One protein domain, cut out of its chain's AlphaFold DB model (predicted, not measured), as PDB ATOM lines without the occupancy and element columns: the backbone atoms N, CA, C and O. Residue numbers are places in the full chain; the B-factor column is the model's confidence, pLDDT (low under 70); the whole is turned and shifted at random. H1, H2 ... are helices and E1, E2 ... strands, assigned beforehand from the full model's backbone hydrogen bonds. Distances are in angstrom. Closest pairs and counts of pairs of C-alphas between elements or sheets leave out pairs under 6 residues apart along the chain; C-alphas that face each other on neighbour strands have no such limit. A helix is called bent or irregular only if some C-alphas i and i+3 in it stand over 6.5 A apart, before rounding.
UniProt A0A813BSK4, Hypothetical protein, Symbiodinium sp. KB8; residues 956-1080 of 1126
ATOM      1  N   ARG A 956     155.976 202.713 201.334       95.44
ATOM      2  CA  ARG A 956     155.088 202.169 202.372       95.44
ATOM      3  C   ARG A 956     153.900 203.078 202.659       95.44
ATOM      4  O   ARG A 956     154.028 204.303 202.733       95.44
ATOM      5  N   GLY A 957     152.743 202.461 202.866       94.38
ATOM      6  CA  GLY A 957     151.508 203.164 203.182       94.38
ATOM      7  C   GLY A 957     150.520 202.349 204.004       94.38
ATOM      8  O   GLY A 957     150.803 201.239 204.449       94.38
ATOM      9  N   LYS A 958     149.371 202.971 204.259       95.75
ATOM     10  CA  LYS A 958     148.295 202.529 205.144       95.75
ATOM     11  C   LYS A 958     146.940 202.876 204.531       95.75
ATOM     12  O   LYS A 958     146.712 204.019 204.134       95.75
ATOM     13  N   VAL A 959     146.021 201.918 204.502       95.06
ATOM     14  CA  VAL A 959     144.617 202.130 204.120       95.06
ATOM     15  C   VAL A 959     143.745 201.849 205.333       95.06
ATOM     16  O   VAL A 959     143.809 200.757 205.889       95.06
ATOM     17  N   VAL A 960     142.948 202.828 205.762       94.19
ATOM     18  CA  VAL A 960     142.038 202.671 206.906       94.19
ATOM     19  C   VAL A 960     140.595 202.649 206.418       94.19
ATOM     20  O   VAL A 960     140.130 203.631 205.837       94.19
ATOM     21  N   PHE A 961     139.889 201.554 206.692       91.69
ATOM     22  CA  PHE A 961     138.454 201.400 206.454       91.69
ATOM     23  C   PHE A 961     137.692 201.601 207.760       91.69
ATOM     24  O   PHE A 961     138.033 200.984 208.768       91.69
ATOM     25  N   TRP A 962     136.662 202.442 207.732       87.38
ATOM     26  CA  TRP A 962     135.820 202.768 208.883       87.38
ATOM     27  C   TRP A 962     134.446 202.107 208.710       87.38
ATOM     28  O   TRP A 962     133.813 202.248 207.657       87.38
ATOM     29  N   GLY A 963     133.999 201.375 209.731       85.38
ATOM     30  CA  GLY A 963     132.740 200.628 209.741       85.38
ATOM     31  C   GLY A 963     132.883 199.217 210.323       85.38
ATOM     32  O   GLY A 963     133.982 198.691 210.464       85.38
ATOM     33  N   ASN A 964     131.746 198.589 210.639       81.31
ATOM     34  CA  ASN A 964     131.693 197.249 211.232       81.31
ATOM     35  C   ASN A 964     132.142 196.171 210.224       81.31
ATOM     36  O   ASN A 964     131.357 195.709 209.389       81.31
ATOM     37  N   LEU A 965     133.416 195.783 210.304       81.06
ATOM     38  CA  LEU A 965     134.046 194.793 209.436       81.06
ATOM     39  C   LEU A 965     134.236 193.477 210.197       81.06
ATOM     40  O   LEU A 965     135.128 193.346 211.034       81.06
ATOM     41  N   HIS A 966     133.397 192.484 209.895       83.94
ATOM     42  CA  HIS A 966     133.548 191.132 210.439       83.94
ATOM     43  C   HIS A 966     134.928 190.547 210.116       83.94
ATOM     44  O   HIS A 966     135.410 190.652 208.991       83.94
ATOM     45  N   GLU A 967     135.525 189.895 211.111       80.31
ATOM     46  CA  GLU A 967     136.914 189.423 211.098       80.31
ATOM     47  C   GLU A 967     137.199 188.449 209.945       80.31
ATOM     48  O   GLU A 967     138.194 188.613 209.241       80.31
ATOM     49  N   ASP A 968     136.253 187.549 209.653       81.25
ATOM     50  CA  ASP A 968     136.298 186.613 208.518       81.25
ATOM     51  C   ASP A 968     136.517 187.313 207.160       81.25
ATOM     52  O   ASP A 968     137.114 186.744 206.253       81.25
ATOM     53  N   ARG A 969     136.047 188.561 207.014       84.94
ATOM     54  CA  ARG A 969     136.114 189.343 205.765       84.94
ATOM     55  C   ARG A 969     137.385 190.179 205.642       84.94
ATOM     56  O   ARG A 969     137.613 190.768 204.588       84.94
ATOM     57  N   LEU A 970     138.201 190.274 206.692       88.25
ATOM     58  CA  LEU A 970     139.431 191.068 206.651       88.25
ATOM     59  C   LEU A 970     140.502 190.417 205.761       88.25
ATOM     60  O   LEU A 970     141.294 191.138 205.161       88.25
ATOM     61  N   GLN A 971     140.485 189.086 205.617       88.12
ATOM     62  CA  GLN A 971     141.360 188.360 204.687       88.12
ATOM     63  C   GLN A 971     140.910 188.531 203.227       88.12
ATOM     64  O   GLN A 971     141.737 188.852 202.373       88.12
ATOM     65  N   ASP A 972     139.605 188.415 202.947       88.56
ATOM     66  CA  ASP A 972     139.035 188.704 201.620       88.56
ATOM     67  C   ASP A 972     139.386 190.140 201.184       88.56
ATOM     68  O   ASP A 972     139.959 190.364 200.115       88.56
ATOM     69  N   LEU A 973     139.141 191.115 202.070       91.25
ATOM     70  CA  LEU A 973     139.417 192.533 201.831       91.25
ATOM     71  C   LEU A 973     140.915 192.825 201.629       91.25
ATOM     72  O   LEU A 973     141.250 193.709 200.846       91.25
ATOM     73  N   GLN A 974     141.822 192.073 202.265       94.88
ATOM     74  CA  GLN A 974     143.271 192.173 202.031       94.88
ATOM     75  C   GLN A 974     143.638 191.792 200.587       94.88
ATOM     76  O   GLN A 974     144.424 192.489 199.937       94.88
ATOM     77  N   GLY A 975     143.055 190.704 200.071       93.19
ATOM     78  CA  GLY A 975     143.263 190.239 198.698       93.19
ATOM     79  C   GLY A 975     142.658 191.185 197.658       93.19
ATOM     80  O   GLY A 975     143.327 191.558 196.692       93.19
ATOM     81  N   GLU A 976     141.423 191.632 197.890       95.69
ATOM     82  CA  GLU A 976     140.728 192.593 197.028       95.69
ATOM     83  C   GLU A 976     141.449 193.951 196.998       95.69
ATOM     84  O   GLU A 976     141.652 194.513 195.921       95.69
ATOM     85  N   LEU A 977     141.930 194.445 198.147       96.38
ATOM     86  CA  LEU A 977     142.712 195.681 198.235       96.38
ATOM     87  C   LEU A 977     144.053 195.571 197.504       96.38
ATOM     88  O   LEU A 977     144.440 196.509 196.807       96.38
ATOM     89  N   ARG A 978     144.747 194.430 197.612       97.31
ATOM     90  CA  ARG A 978     145.989 194.179 196.864       97.31
ATOM     91  C   ARG A 978     145.750 194.237 195.356       97.31
ATOM     92  O   ARG A 978     146.523 194.878 194.645       97.31
ATOM     93  N   LEU A 979     144.681 193.602 194.872       96.62
ATOM     94  CA  LEU A 979     144.335 193.584 193.448       96.62
ATOM     95  C   LEU A 979     143.881 194.964 192.943       96.62
ATOM     96  O   LEU A 979     144.258 195.366 191.841       96.62
ATOM     97  N   ALA A 980     143.124 195.711 193.750       96.88
ATOM     98  CA  ALA A 980     142.705 197.071 193.429       96.88
ATOM     99  C   ALA A 980     143.904 198.038 193.370       96.88
ATOM    100  O   ALA A 980     144.066 198.731 192.367       96.88
ATOM    101  N   LEU A 981     144.790 198.032 194.378       97.19
ATOM    102  CA  LEU A 981     146.023 198.832 194.381       97.19
ATOM    103  C   LEU A 981     146.931 198.485 193.194       97.19
ATOM    104  O   LEU A 981     147.416 199.393 192.524       97.19
ATOM    105  N   PHE A 982     147.106 197.197 192.879       97.75
ATOM    106  CA  PHE A 982     147.843 196.774 191.685       97.75
ATOM    107  C   PHE A 982     147.253 197.400 190.412       97.75
ATOM    108  O   PHE A 982     147.960 198.121 189.715       97.75
ATOM    109  N   ARG A 983     145.943 197.249 190.160       96.81
ATOM    110  CA  ARG A 983     145.262 197.826 188.978       96.81
ATOM    111  C   ARG A 983     145.291 199.362 188.917       96.81
ATOM    112  O   ARG A 983     145.279 199.928 187.820       96.81
ATOM    113  N   VAL A 984     145.303 200.047 190.063       97.19
ATOM    114  CA  VAL A 984     145.501 201.507 190.138       97.19
ATOM    115  C   VAL A 984     146.908 201.875 189.662       97.19
ATOM    116  O   VAL A 984     147.055 202.777 188.838       97.19
ATOM    117  N   LEU A 985     147.925 201.150 190.131       97.12
ATOM    118  CA  LEU A 985     149.339 201.447 189.898       97.12
ATOM    119  C   LEU A 985     149.878 200.922 188.558       97.12
ATOM    120  O   LEU A 985     150.843 201.482 188.041       97.12
ATOM    121  N   THR A 986     149.226 199.932 187.936       96.25
ATOM    122  CA  THR A 986     149.599 199.409 186.605       96.25
ATOM    123  C   THR A 986     149.665 200.496 185.527       96.25
ATOM    124  O   THR A 986     150.467 200.409 184.601       96.25
ATOM    125  N   SER A 987     148.850 201.551 185.636       88.69
ATOM    126  CA  SER A 987     148.871 202.684 184.698       88.69
ATOM    127  C   SER A 987     149.979 203.712 184.964       88.69
ATOM    128  O   SER A 987     150.089 204.664 184.201       88.69
ATOM    129  N   ALA A 988     150.748 203.559 186.046       90.75
ATOM    130  CA  ALA A 988     151.829 204.465 186.448       90.75
ATOM    131  C   ALA A 988     153.220 203.808 186.388       90.75
ATOM    132  O   ALA A 988     154.186 204.500 186.090       90.75
ATOM    133  N   ALA A 989     153.312 202.497 186.649       93.56
ATOM    134  CA  ALA A 989     154.566 201.727 186.686       93.56
ATOM    135  C   ALA A 989     154.517 200.408 185.882       93.56
ATOM    136  O   ALA A 989     155.252 199.458 186.163       93.56
ATOM    137  N   GLY A 990     153.603 200.318 184.912       92.62
ATOM    138  CA  GLY A 990     153.423 199.131 184.075       92.62
ATOM    139  C   GLY A 990     152.882 197.899 184.824       92.62
ATOM    140  O   GLY A 990     152.543 197.962 186.007       92.62
ATOM    141  N   PRO A 991     152.761 196.747 184.137       94.44
ATOM    142  CA  PRO A 991     152.244 195.512 184.734       94.44
ATOM    143  C   PRO A 991     153.191 194.898 185.777       94.44
ATOM    144  O   PRO A 991     152.744 194.120 186.613       94.44
ATOM    145  N   ASP A 992     154.472 195.271 185.763       94.44
ATOM    146  CA  ASP A 992     155.526 194.695 186.606       94.44
ATOM    147  C   ASP A 992     155.708 195.433 187.950       94.44
ATOM    148  O   ASP A 992     156.755 195.325 188.596       94.44
ATOM    149  N   VAL A 993     154.709 196.207 188.389       96.31
ATOM    150  CA  VAL A 993     154.705 196.862 189.705       96.31
ATOM    151  C   VAL A 993     154.406 195.851 190.816       96.31
ATOM    152  O   VAL A 993     153.322 195.273 190.894       96.31
ATOM    153  N   PHE A 994     155.360 195.646 191.725       97.12
ATOM    154  CA  PHE A 994     155.131 194.812 192.900       97.12
ATOM    155  C   PHE A 994     154.275 195.572 193.917       97.12
ATOM    156  O   PHE A 994     154.622 196.677 194.334       97.12
ATOM    157  N   VAL A 995     153.175 194.953 194.342       97.62
ATOM    158  CA  VAL A 995     152.297 195.445 195.411       97.62
ATOM    159  C   VAL A 995     152.061 194.316 196.404       97.62
ATOM    160  O   VAL A 995     151.673 193.211 196.014       97.62
ATOM    161  N   GLU A 996     152.252 194.597 197.687       97.25
ATOM    162  CA  GLU A 996     151.949 193.716 198.813       97.25
ATOM    163  C   GLU A 996     151.097 194.464 199.848       97.25
ATOM    164  O   GLU A 996     151.258 195.664 200.051       97.25
ATOM    165  N   VAL A 997     150.166 193.755 200.488       97.44
ATOM    166  CA  VAL A 997     149.271 194.296 201.519       97.44
ATOM    167  C   VAL A 997     149.340 193.361 202.720       97.44
ATOM    168  O   VAL A 997     149.096 192.161 202.581       97.44
ATOM    169  N   GLY A 998     149.696 193.902 203.881       93.75
ATOM    170  CA  GLY A 998     149.769 193.188 205.150       93.75
ATOM    171  C   GLY A 998     148.397 192.952 205.783       93.75
ATOM    172  O   GLY A 998     147.385 193.515 205.363       93.75
ATOM    173  N   CYS A 999     148.367 192.100 206.806       92.31
ATOM    174  CA  CYS A 999     147.139 191.737 207.508       92.31
ATOM    175  C   CYS A 999     146.491 192.950 208.195       92.31
ATOM    176  O   CYS A 999     147.183 193.850 208.672       92.31
ATOM    177  N   ALA A1000     145.159 192.945 208.287       90.00
ATOM    178  CA  ALA A1000     144.403 194.009 208.936       90.00
ATOM    179  C   ALA A1000     144.738 194.142 210.433       90.00
ATOM    180  O   ALA A1000     144.493 193.231 211.226       90.00
ATOM    181  N   CYS A1001     145.198 195.321 210.839       88.00
ATOM    182  CA  CYS A1001     145.282 195.735 212.232       88.00
ATOM    183  C   CYS A1001     143.972 196.426 212.624       88.00
ATOM    184  O   CYS A1001     143.730 197.583 212.273       88.00
ATOM    185  N   ARG A1002     143.112 195.724 213.365       82.12
ATOM    186  CA  ARG A1002     141.885 196.304 213.927       82.12
ATOM    187  C   ARG A1002     142.242 197.261 215.070       82.12
ATOM    188  O   ARG A1002     143.005 196.891 215.963       82.12
ATOM    189  N   ARG A1003     141.706 198.485 215.064       78.38
ATOM    190  CA  ARG A1003     141.919 199.471 216.140       78.38
ATOM    191  C   ARG A1003     140.601 200.108 216.563       78.38
ATOM    192  O   ARG A1003     139.915 200.719 215.752       78.38
ATOM    193  N   LEU A1004     140.309 200.070 217.862       65.38
ATOM    194  CA  LEU A1004     139.311 200.960 218.453       65.38
ATOM    195  C   LEU A1004     139.915 202.366 218.520       65.38
ATOM    196  O   LEU A1004     140.758 202.646 219.376       65.38
ATOM    197  N   HIS A1005     139.529 203.238 217.591       58.66
ATOM    198  CA  HIS A1005     139.986 204.622 217.609       58.66
ATOM    199  C   HIS A1005     139.223 205.383 218.712       58.66
ATOM    200  O   HIS A1005     137.994 205.436 218.661       58.66
ATOM    201  N   PRO A1006     139.899 205.980 219.715       47.53
ATOM    202  CA  PRO A1006     139.203 206.778 220.719       47.53
ATOM    203  C   PRO A1006     138.556 207.998 220.043       47.53
ATOM    204  O   PRO A1006     139.211 208.635 219.204       47.53
ATOM    205  N   PRO A1007     137.300 208.346 220.378       48.44
ATOM    206  CA  PRO A1007     136.606 209.452 219.735       48.44
ATOM    207  C   PRO A1007     137.357 210.765 219.975       48.44
ATOM    208  O   PRO A1007     137.743 211.095 221.100       48.44
ATOM    209  N   LYS A1008     137.557 211.546 218.904       46.19
ATOM    210  CA  LYS A1008     138.008 212.940 219.037       46.19
ATOM    211  C   LYS A1008     136.979 213.720 219.854       46.19
ATOM    212  O   LYS A1008     135.797 213.411 219.780       46.19
ATOM    213  N   ALA A1009     137.439 214.726 220.602       40.97
ATOM    214  CA  ALA A1009     136.705 215.406 221.676       40.97
ATOM    215  C   ALA A1009     135.450 216.203 221.236       40.97
ATOM    216  O   ALA A1009     135.386 217.425 221.353       40.97
ATOM    217  N   ILE A1010     134.431 215.482 220.778       42.41
ATOM    218  CA  ILE A1010     133.046 215.897 220.596       42.41
ATOM    219  C   ILE A1010     132.241 214.929 221.465       42.41
ATOM    220  O   ILE A1010     132.315 213.716 221.277       42.41
ATOM    221  N   ALA A1011     131.525 215.442 222.464       45.28
ATOM    222  CA  ALA A1011     130.755 214.584 223.358       45.28
ATOM    223  C   ALA A1011     129.627 213.866 222.592       45.28
ATOM    224  O   ALA A1011     128.937 214.490 221.787       45.28
ATOM    225  N   ASN A1012     129.410 212.587 222.919       47.78
ATOM    226  CA  ASN A1012     128.338 211.716 222.406       47.78
ATOM    227  C   ASN A1012     128.538 211.139 220.984       47.78
ATOM    228  O   ASN A1012     127.566 210.998 220.245       47.78
ATOM    229  N   ALA A1013     129.767 210.763 220.616       49.38
ATOM    230  CA  ALA A1013     130.025 209.844 219.501       49.38
ATOM    231  C   ALA A1013     130.525 208.488 220.032       49.38
ATOM    232  O   ALA A1013     131.470 208.450 220.826       49.38
ATOM    233  N   ASP A1014     129.901 207.392 219.593       57.47
ATOM    234  CA  ASP A1014     130.370 206.030 219.867       57.47
ATOM    235  C   ASP A1014     131.702 205.749 219.146       57.47
ATOM    236  O   ASP A1014     132.036 206.381 218.142       57.47
ATOM    237  N   ALA A1015     132.490 204.801 219.660       63.38
ATOM    238  CA  ALA A1015     133.770 204.440 219.057       63.38
ATOM    239  C   ALA A1015     133.559 203.606 217.780       63.38
ATOM    240  O   ALA A1015     133.191 202.433 217.853       63.38
ATOM    241  N   GLU A1016     133.804 204.206 216.613       73.50
ATOM    242  CA  GLU A1016     133.714 203.511 215.326       73.50
ATOM    243  C   GLU A1016     134.844 202.471 215.172       73.50
ATOM    244  O   GLU A1016     136.029 202.768 215.350       73.50
ATOM    245  N   ASP A1017     134.462 201.238 214.831       83.75
ATOM    246  CA  ASP A1017     135.380 200.150 214.478       83.75
ATOM    247  C   ASP A1017     136.104 200.478 213.163       83.75
ATOM    248  O   ASP A1017     135.485 200.950 212.200       83.75
ATOM    249  N   CYS A1018     137.417 200.243 213.111       89.00
ATOM    250  CA  CYS A1018     138.191 200.428 211.890       89.00
ATOM    251  C   CYS A1018     139.302 199.384 211.710       89.00
ATOM    252  O   CYS A1018     139.915 198.892 212.665       89.00
ATOM    253  N   ALA A1019     139.565 199.068 210.441       91.81
ATOM    254  CA  ALA A1019     140.609 198.152 210.000       91.81
ATOM    255  C   ALA A1019     141.692 198.924 209.236       91.81
ATOM    256  O   ALA A1019     141.409 199.581 208.231       91.81
ATOM    257  N   GLU A1020     142.933 198.842 209.714       94.50
ATOM    258  CA  GLU A1020     144.117 199.436 209.093       94.50
ATOM    259  C   GLU A1020     144.929 198.353 208.367       94.50
ATOM    260  O   GLU A1020     145.430 197.426 208.996       94.50
ATOM    261  N   PHE A1021     145.102 198.493 207.055       96.06
ATOM    262  CA  PHE A1021     145.964 197.638 206.236       96.06
ATOM    263  C   PHE A1021     147.256 198.387 205.908       96.06
ATOM    264  O   PHE A1021     147.202 199.449 205.287       96.06
ATOM    265  N   GLU A1022     148.416 197.857 206.300       96.25
ATOM    266  CA  GLU A1022     149.706 198.344 205.789       96.25
ATOM    267  C   GLU A1022     149.948 197.795 204.376       96.25
ATOM    268  O   GLU A1022     149.543 196.675 204.071       96.25
ATOM    269  N   PHE A1023     150.605 198.559 203.504       97.12
ATOM    270  CA  PHE A1023     150.954 198.118 202.154       97.12
ATOM    271  C   PHE A1023     152.362 198.563 201.747       97.12
ATOM    272  O   PHE A1023     152.849 199.608 202.187       97.12
ATOM    273  N   GLU A1024     153.003 197.762 200.897       97.38
ATOM    274  CA  GLU A1024     154.335 198.001 200.340       97.38
ATOM    275  C   GLU A1024     154.269 197.963 198.801       97.38
ATOM    276  O   GLU A1024     153.649 197.069 198.221       97.38
ATOM    277  N   VAL A1025     154.892 198.939 198.133       97.19
ATOM    278  CA  VAL A1025     154.936 199.074 196.666       97.19
ATOM    279  C   VAL A1025     156.382 199.185 196.196       97.19
ATOM    280  O   VAL A1025     157.163 199.954 196.757       97.19
ATOM    281  N   LEU A1026     156.735 198.465 195.134       97.00
ATOM    282  CA  LEU A1026     158.036 198.572 194.478       97.00
ATOM    283  C   LEU A1026     157.866 198.522 192.945       97.00
ATOM    284  O   LEU A1026     157.556 197.457 192.409       97.00
ATOM    285  N   PRO A1027     158.053 199.642 192.220       95.44
ATOM    286  CA  PRO A1027     158.033 199.644 190.759       95.44
ATOM    287  C   PRO A1027     159.277 198.959 190.169       95.44
ATOM    288  O   PRO A1027     160.367 198.975 190.761       95.44
ATOM    289  N   SER A1028     159.115 198.364 188.983       91.69
ATOM    290  CA  SER A1028     160.206 197.670 188.287       91.69
ATOM    291  C   SER A1028     161.239 198.631 187.688       91.69
ATOM    292  O   SER A1028     162.440 198.342 187.765       91.69
ATOM    293  N   ASP A1029     160.826 199.806 187.206       89.69
ATOM    294  CA  ASP A1029     161.736 200.915 186.899       89.69
ATOM    295  C   ASP A1029     161.779 201.930 188.069       89.69
ATOM    296  O   ASP A1029     160.729 202.363 188.547       89.69
ATOM    297  N   PRO A1030     162.965 202.337 188.573       89.12
ATOM    298  CA  PRO A1030     163.083 203.409 189.563       89.12
ATOM    299  C   PRO A1030     162.481 204.757 189.141       89.12
ATOM    300  O   PRO A1030     162.091 205.528 190.019       89.12
ATOM    301  N   HIS A1031     162.407 205.062 187.841       89.31
ATOM    302  CA  HIS A1031     161.851 206.328 187.348       89.31
ATOM    303  C   HIS A1031     160.327 206.412 187.557       89.31
ATOM    304  O   HIS A1031     159.806 207.497 187.816       89.31
ATOM    305  N   ASP A1032     159.629 205.272 187.569       94.06
ATOM    306  CA  ASP A1032     158.176 205.198 187.783       94.06
ATOM    307  C   ASP A1032     157.764 205.491 189.240       94.06
ATOM    308  O   ASP A1032     156.581 205.661 189.539       94.06
ATOM    309  N   MET A1033     158.725 205.597 190.168       93.62
ATOM    310  CA  MET A1033     158.454 205.930 191.572       93.62
ATOM    311  C   MET A1033     157.761 207.296 191.725       93.62
ATOM    312  O   MET A1033     156.923 207.453 192.612       93.62
ATOM    313  N   GLY A1034     158.062 208.266 190.851       92.00
ATOM    314  CA  GLY A1034     157.377 209.564 190.810       92.00
ATOM    315  C   GLY A1034     155.888 209.427 190.458       92.00
ATOM    316  O   GLY A1034     155.049 209.740 191.302       92.00
ATOM    317  N   PRO A1035     155.544 208.887 189.273       93.69
ATOM    318  CA  PRO A1035     154.166 208.556 188.894       93.69
ATOM    319  C   PRO A1035     153.401 207.706 189.925       93.69
ATOM    320  O   PRO A1035     152.221 207.948 190.174       93.69
ATOM    321  N   VAL A1036     154.057 206.732 190.568       95.50
ATOM    322  CA  VAL A1036     153.460 205.918 191.646       95.50
ATOM    323  C   VAL A1036     153.115 206.762 192.876       95.50
ATOM    324  O   VAL A1036     152.017 206.621 193.418       95.50
ATOM    325  N   LEU A1037     154.017 207.648 193.308       95.31
ATOM    326  CA  LEU A1037     153.766 208.582 194.410       95.31
ATOM    327  C   LEU A1037     152.623 209.552 194.084       95.31
ATOM    328  O   LEU A1037     151.772 209.782 194.940       95.31
ATOM    329  N   GLU A1038     152.573 210.080 192.861       93.88
ATOM    330  CA  GLU A1038     151.531 211.012 192.412       93.88
ATOM    331  C   GLU A1038     150.144 210.350 192.379       93.88
ATOM    332  O   GLU A1038     149.187 210.886 192.939       93.88
ATOM    333  N   VAL A1039     150.028 209.139 191.824       95.56
ATOM    334  CA  VAL A1039     148.755 208.392 191.815       95.56
ATOM    335  C   VAL A1039     148.298 208.030 193.233       95.56
ATOM    336  O   VAL A1039     147.109 208.147 193.536       95.56
ATOM    337  N   LEU A1040     149.214 207.654 194.133       95.12
ATOM    338  CA  LEU A1040     148.881 207.420 195.546       95.12
ATOM    339  C   LEU A1040     148.505 208.713 196.286       95.12
ATOM    340  O   LEU A1040     147.691 208.655 197.207       95.12
ATOM    341  N   HIS A1041     149.039 209.869 195.883       92.81
ATOM    342  CA  HIS A1041     148.637 211.171 196.416       92.81
ATOM    343  C   HIS A1041     147.210 211.532 196.001       92.81
ATOM    344  O   HIS A1041     146.373 211.800 196.861       92.81
ATOM    345  N   LEU A1042     146.903 211.446 194.705       90.69
ATOM    346  CA  LEU A1042     145.579 211.756 194.161       90.69
ATOM    347  C   LEU A1042     144.490 210.837 194.739       90.69
ATOM    348  O   LEU A1042     143.405 211.304 195.092       90.69
ATOM    349  N   GLU A1043     144.778 209.543 194.915       94.69
ATOM    350  CA  GLU A1043     143.871 208.636 195.629       94.69
ATOM    351  C   GLU A1043     143.777 208.963 197.130       94.69
ATOM    352  O   GLU A1043     142.708 208.808 197.715       94.69
ATOM    353  N   ALA A1044     144.839 209.453 197.780       90.44
ATOM    354  CA  ALA A1044     144.772 209.870 199.183       90.44
ATOM    355  C   ALA A1044     143.904 211.120 199.393       90.44
ATOM    356  O   ALA A1044     143.063 211.125 200.297       90.44
ATOM    357  N   GLU A1045     144.060 212.144 198.550       86.38
ATOM    358  CA  GLU A1045     143.229 213.355 198.575       86.38
ATOM    359  C   GLU A1045     141.753 213.039 198.297       86.38
ATOM    360  O   GLU A1045     140.862 213.555 198.973       86.38
ATOM    361  N   ALA A1046     141.487 212.130 197.354       87.25
ATOM    362  CA  ALA A1046     140.140 211.690 197.005       87.25
ATOM    363  C   ALA A1046     139.542 210.630 197.956       87.25
ATOM    364  O   ALA A1046     138.430 210.163 197.711       87.25
ATOM    365  N   GLY A1047     140.254 210.192 199.003       88.50
ATOM    366  CA  GLY A1047     139.793 209.116 199.897       88.50
ATOM    367  C   GLY A1047     139.621 207.750 199.208       88.50
ATOM    368  O   GLY A1047     138.837 206.921 199.661       88.50
ATOM    369  N   GLY A1048     140.322 207.528 198.095       90.12
ATOM    370  CA  GLY A1048     140.218 206.365 197.212       90.12
ATOM    371  C   GLY A1048     139.124 206.475 196.142       90.12
ATOM    372  O   GLY A1048     138.875 205.513 195.418       90.12
ATOM    373  N   ALA A1049     138.410 207.601 196.047       89.81
ATOM    374  CA  ALA A1049     137.217 207.710 195.207       89.81
ATOM    375  C   ALA A1049     137.482 207.830 193.690       89.81
ATOM    376  O   ALA A1049     136.510 207.865 192.933       89.81
ATOM    377  N   LEU A1050     138.740 207.904 193.227       90.31
ATOM    378  CA  LEU A1050     139.042 208.054 191.795       90.31
ATOM    379  C   LEU A1050     138.963 206.710 191.069       90.31
ATOM    380  O   LEU A1050     138.161 206.551 190.148       90.31
ATOM    381  N   ARG A1051     139.794 205.744 191.472       93.94
ATOM    382  CA  ARG A1051     139.859 204.401 190.875       93.94
ATOM    383  C   ARG A1051     139.972 203.302 191.927       93.94
ATOM    384  O   ARG A1051     139.417 202.232 191.697       93.94
ATOM    385  N   LEU A1052     140.598 203.550 193.079       94.69
ATOM    386  CA  LEU A1052     140.803 202.540 194.122       94.69
ATOM    387  C   LEU A1052     139.488 201.939 194.645       94.69
ATOM    388  O   LEU A1052     139.340 200.722 194.632       94.69
ATOM    389  N   LEU A1053     138.518 202.759 195.062       92.75
ATOM    390  CA  LEU A1053     137.218 202.290 195.557       92.75
ATOM    391  C   LEU A1053     136.324 201.684 194.460       92.75
ATOM    392  O   LEU A1053     135.735 200.635 194.726       92.75
ATOM    393  N   PRO A1054     136.230 202.252 193.237       93.81
ATOM    394  CA  PRO A1054     135.597 201.569 192.106       93.81
ATOM    395  C   PRO A1054     136.181 200.174 191.836       93.81
ATOM    396  O   PRO A1054     135.434 199.198 191.810       93.81
ATOM    397  N   LEU A1055     137.509 200.058 191.722       94.00
ATOM    398  CA  LEU A1055     138.192 198.788 191.453       94.00
ATOM    399  C   LEU A1055     138.063 197.798 192.616       94.00
ATOM    400  O   LEU A1055     137.941 196.598 192.379       94.00
ATOM    401  N   LEU A1056     138.047 198.280 193.861       93.06
ATOM    402  CA  LEU A1056     137.780 197.451 195.034       93.06
ATOM    403  C   LEU A1056     136.362 196.868 194.975       93.06
ATOM    404  O   LEU A1056     136.201 195.659 195.092       93.06
ATOM    405  N   ALA A1057     135.351 197.700 194.704       88.25
ATOM    406  CA  ALA A1057     133.962 197.261 194.580       88.25
ATOM    407  C   ALA A1057     133.744 196.288 193.403       88.25
ATOM    408  O   ALA A1057     132.957 195.348 193.526       88.25
ATOM    409  N   GLU A1058     134.458 196.469 192.287       88.50
ATOM    410  CA  GLU A1058     134.511 195.482 191.200       88.50
ATOM    411  C   GLU A1058     135.079 194.139 191.685       88.50
ATOM    412  O   GLU A1058     134.455 193.101 191.451       88.50
ATOM    413  N   CYS A1059     136.212 194.146 192.400       83.12
ATOM    414  CA  CYS A1059     136.831 192.929 192.938       83.12
ATOM    415  C   CYS A1059     135.885 192.207 193.915       83.12
ATOM    416  O   CYS A1059     135.627 191.014 193.737       83.12
ATOM    417  N   SER A1060     135.262 192.936 194.847       74.44
ATOM    418  CA  SER A1060     134.257 192.381 195.765       74.44
ATOM    419  C   SER A1060     133.020 191.817 195.058       74.44
ATOM    420  O   SER A1060     132.369 190.901 195.571       74.44
ATOM    421  N   SER A1061     132.665 192.357 193.884       60.53
ATOM    422  CA  SER A1061     131.536 191.857 193.091       60.53
ATOM    423  C   SER A1061     131.846 190.520 192.411       60.53
ATOM    424  O   SER A1061     130.977 189.649 192.385       60.53
ATOM    425  N   ALA A1062     133.090 190.303 191.964       47.84
ATOM    426  CA  ALA A1062     133.531 189.039 191.369       47.84
ATOM    427  C   ALA A1062     133.552 187.882 192.389       47.84
ATOM    428  O   ALA A1062     133.222 186.747 192.045       47.84
ATOM    429  N   CYS A1063     133.852 188.179 193.658       48.56
ATOM    430  CA  CYS A1063     133.741 187.244 194.786       48.56
ATOM    431  C   CYS A1063     132.297 187.074 195.313       48.56
ATOM    432  O   CYS A1063     132.039 186.237 196.181       48.56
ATOM    433  N   GLY A1064     131.335 187.863 194.815       43.41
ATOM    434  CA  GLY A1064     129.895 187.688 195.038       43.41
ATOM    435  C   GLY A1064     129.390 187.864 196.479       43.41
ATOM    436  O   GLY A1064     128.276 187.425 196.773       43.41
ATOM    437  N   ARG A1065     130.177 188.441 197.406       50.00
ATOM    438  CA  ARG A1065     129.886 188.355 198.857       50.00
ATOM    439  C   ARG A1065     129.969 189.636 199.697       50.00
ATOM    440  O   ARG A1065     129.721 189.543 200.904       50.00
ATOM    441  N   VAL A1066     130.211 190.830 199.143       42.75
ATOM    442  CA  VAL A1066     130.251 192.086 199.937       42.75
ATOM    443  C   VAL A1066     129.209 193.123 199.495       42.75
ATOM    444  O   VAL A1066     129.340 193.764 198.461       42.75
ATOM    445  N   SER A1067     128.203 193.358 200.344       41.94
ATOM    446  CA  SER A1067     127.270 194.496 200.240       41.94
ATOM    447  C   SER A1067     127.678 195.708 201.097       41.94
ATOM    448  O   SER A1067     127.138 196.798 200.915       41.94
ATOM    449  N   ALA A1068     128.631 195.531 202.020       39.78
ATOM    450  CA  ALA A1068     128.962 196.490 203.079       39.78
ATOM    451  C   ALA A1068     129.719 197.751 202.613       39.78
ATOM    452  O   ALA A1068     129.603 198.797 203.246       39.78
ATOM    453  N   ALA A1069     130.442 197.694 201.489       44.59
ATOM    454  CA  ALA A1069     131.297 198.793 201.019       44.59
ATOM    455  C   ALA A1069     130.538 200.082 200.618       44.59
ATOM    456  O   ALA A1069     131.156 201.106 200.349       44.59
ATOM    457  N   ARG A1070     129.196 200.062 200.580       44.12
ATOM    458  CA  ARG A1070     128.363 201.221 200.196       44.12
ATOM    459  C   ARG A1070     128.226 202.304 201.276       44.12
ATOM    460  O   ARG A1070     127.655 203.350 200.982       44.12
ATOM    461  N   THR A1071     128.721 202.073 202.493       39.47
ATOM    462  CA  THR A1071     128.660 203.041 203.611       39.47
ATOM    463  C   THR A1071     129.992 203.223 204.346       39.47
ATOM    464  O   THR A1071     130.022 203.856 205.397       39.47
ATOM    465  N   SER A1072     131.090 202.661 203.835       48.53
ATOM    466  CA  SER A1072     132.411 202.737 204.469       48.53
ATOM    467  C   SER A1072     133.133 204.034 204.102       48.53
ATOM    468  O   SER A1072     133.338 204.310 202.921       48.53
ATOM    469  N   ASN A1073     133.594 204.793 205.098       56.09
ATOM    470  CA  ASN A1073     134.586 205.843 204.856       56.09
ATOM    471  C   ASN A1073     135.973 205.198 204.746       56.09
ATOM    472  O   ASN A1073     136.343 204.362 205.573       56.09
ATOM    473  N   VAL A1074     136.750 205.593 203.736       70.94
ATOM    474  CA  VAL A1074     138.098 205.066 203.497       70.94
ATOM    475  C   VAL A1074     139.104 206.205 203.485       70.94
ATOM    476  O   VAL A1074     138.833 207.300 202.992       70.94
ATOM    477  N   LYS A1075     140.270 205.964 204.087       79.19
ATOM    478  CA  LYS A1075     141.344 206.948 204.182       79.19
ATOM    479  C   LYS A1075     142.690 206.317 203.863       79.19
ATOM    480  O   LYS A1075     143.218 205.541 204.661       79.19
ATOM    481  N   LEU A1076     143.253 206.692 202.717       73.38
ATOM    482  CA  LEU A1076     144.650 206.419 202.398       73.38
ATOM    483  C   LEU A1076     145.563 207.340 203.220       73.38
ATOM    484  O   LEU A1076     145.248 208.508 203.463       73.38
ATOM    485  N   ARG A1077     146.725 206.820 203.605       74.56
ATOM    486  CA  ARG A1077     147.900 207.566 204.060       74.56
ATOM    487  C   ARG A1077     149.138 206.843 203.542       74.56
ATOM    488  O   ARG A1077     149.171 205.621 203.559       74.56
ATOM    489  N   TYR A1078     150.174 207.563 203.142       75.12
ATOM    490  CA  TYR A1078     151.465 206.958 202.817       75.12
ATOM    491  C   TYR A1078     152.599 207.802 203.396       75.12
ATOM    492  O   TYR A1078     152.416 208.984 203.683       75.12
ATOM    493  N   THR A1079     153.748 207.172 203.630       50.69
ATOM    494  CA  THR A1079     154.917 207.808 204.242       50.69
ATOM    495  C   THR A1079     156.176 207.178 203.674       50.69
ATOM    496  O   THR A1079     156.440 205.997 203.910       50.69
ATOM    497  N   GLN A1080     156.983 207.965 202.966       46.88
ATOM    498  CA  GLN A1080     158.340 207.565 202.616       46.88
ATOM    499  C   GLN A1080     159.201 207.649 203.883       46.88
ATOM    500  O   GLN A1080     159.589 208.733 204.309       46.88
TER     501      GLN A1080
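This is residues 956 to 1080 of the 1126 residues of the protein "Hypothetical protein" of Symbiodinium sp. KB8 (UniProt A0A813BSK4). A twisted antiparallel sheet, with E1 and E4 in its middle, is covered by H1 over E2 and E4 and by H2 over E1 and E5. H3 packs on H1 off the sheet, and residues 1008 to 1013 stick out as a free loop. The printed part has 125 residues, with three named helices and five named strands in the order E1 H1 E2 E3 E4 H2 H3 E5, a mixed class. It is compact, radius of gyration of the C-alphas 14.9 A, spanning 49 by 35 by 23 A.

E4, residues 1017 to 1026, is 30.3 A long. E1, residues 956 to 962, begins at C-alpha 956 (155.088, 202.169, 202.372). E5, residues 1073 to 1079, ends at C-alpha 1079 (154.917, 207.808, 204.242). E2 is residues 994 to 997 and E3 1001 to 1004. H1, residues 968 to 989, is 32.2 A long with a kink of 26 degrees near residue 983; H2 is residues 1030 to 1045, 24.0 A, and H3 1052 to 1062. H1 and H2 are only just irregular: C-alphas 968 and 971 are 6.6 A apart, 1031 and 1034 6.52 A.

E1 lies on one side of E4 (N 959 and O 1021, 2.8 A), E2 (N 996 and O 1024, 2.9 A) and E3 (N 1001 and O 1020, 2.8 A) on the other. E5 is E1's other neighbour (N 960 and O 1075, 2.9 A). E3 and E4 form a hairpin. H1 is on the sheet at a height of 8.5 A, slantwise to E4 at 35 degrees on the local plane. H2 is on it at 9.2 A, along E1 at 20 degrees on the local plane. Residues 984 to 989 of H1 alone touch H2, closest C-alphas Ala 989 and Asp 1032, 5.1 A, at a steep tilt of 56 degrees. H3 touches H1, closest C-alphas Ala 980 and Leu 1056, 5.2 A. Every O i to N i+4 pair is within hydrogen-bond range in H3, 15 of 18 in H1 and 10 of 12 in H2.

The C-alphas farthest apart, Asn 1012 and Asp 1029, are 49.9 A apart. The printed part has no cut; the link E3 to E4 is long. Residues 1004 to 1015, 1061 to 1073 and 1079 to 1080 have pLDDT under 70.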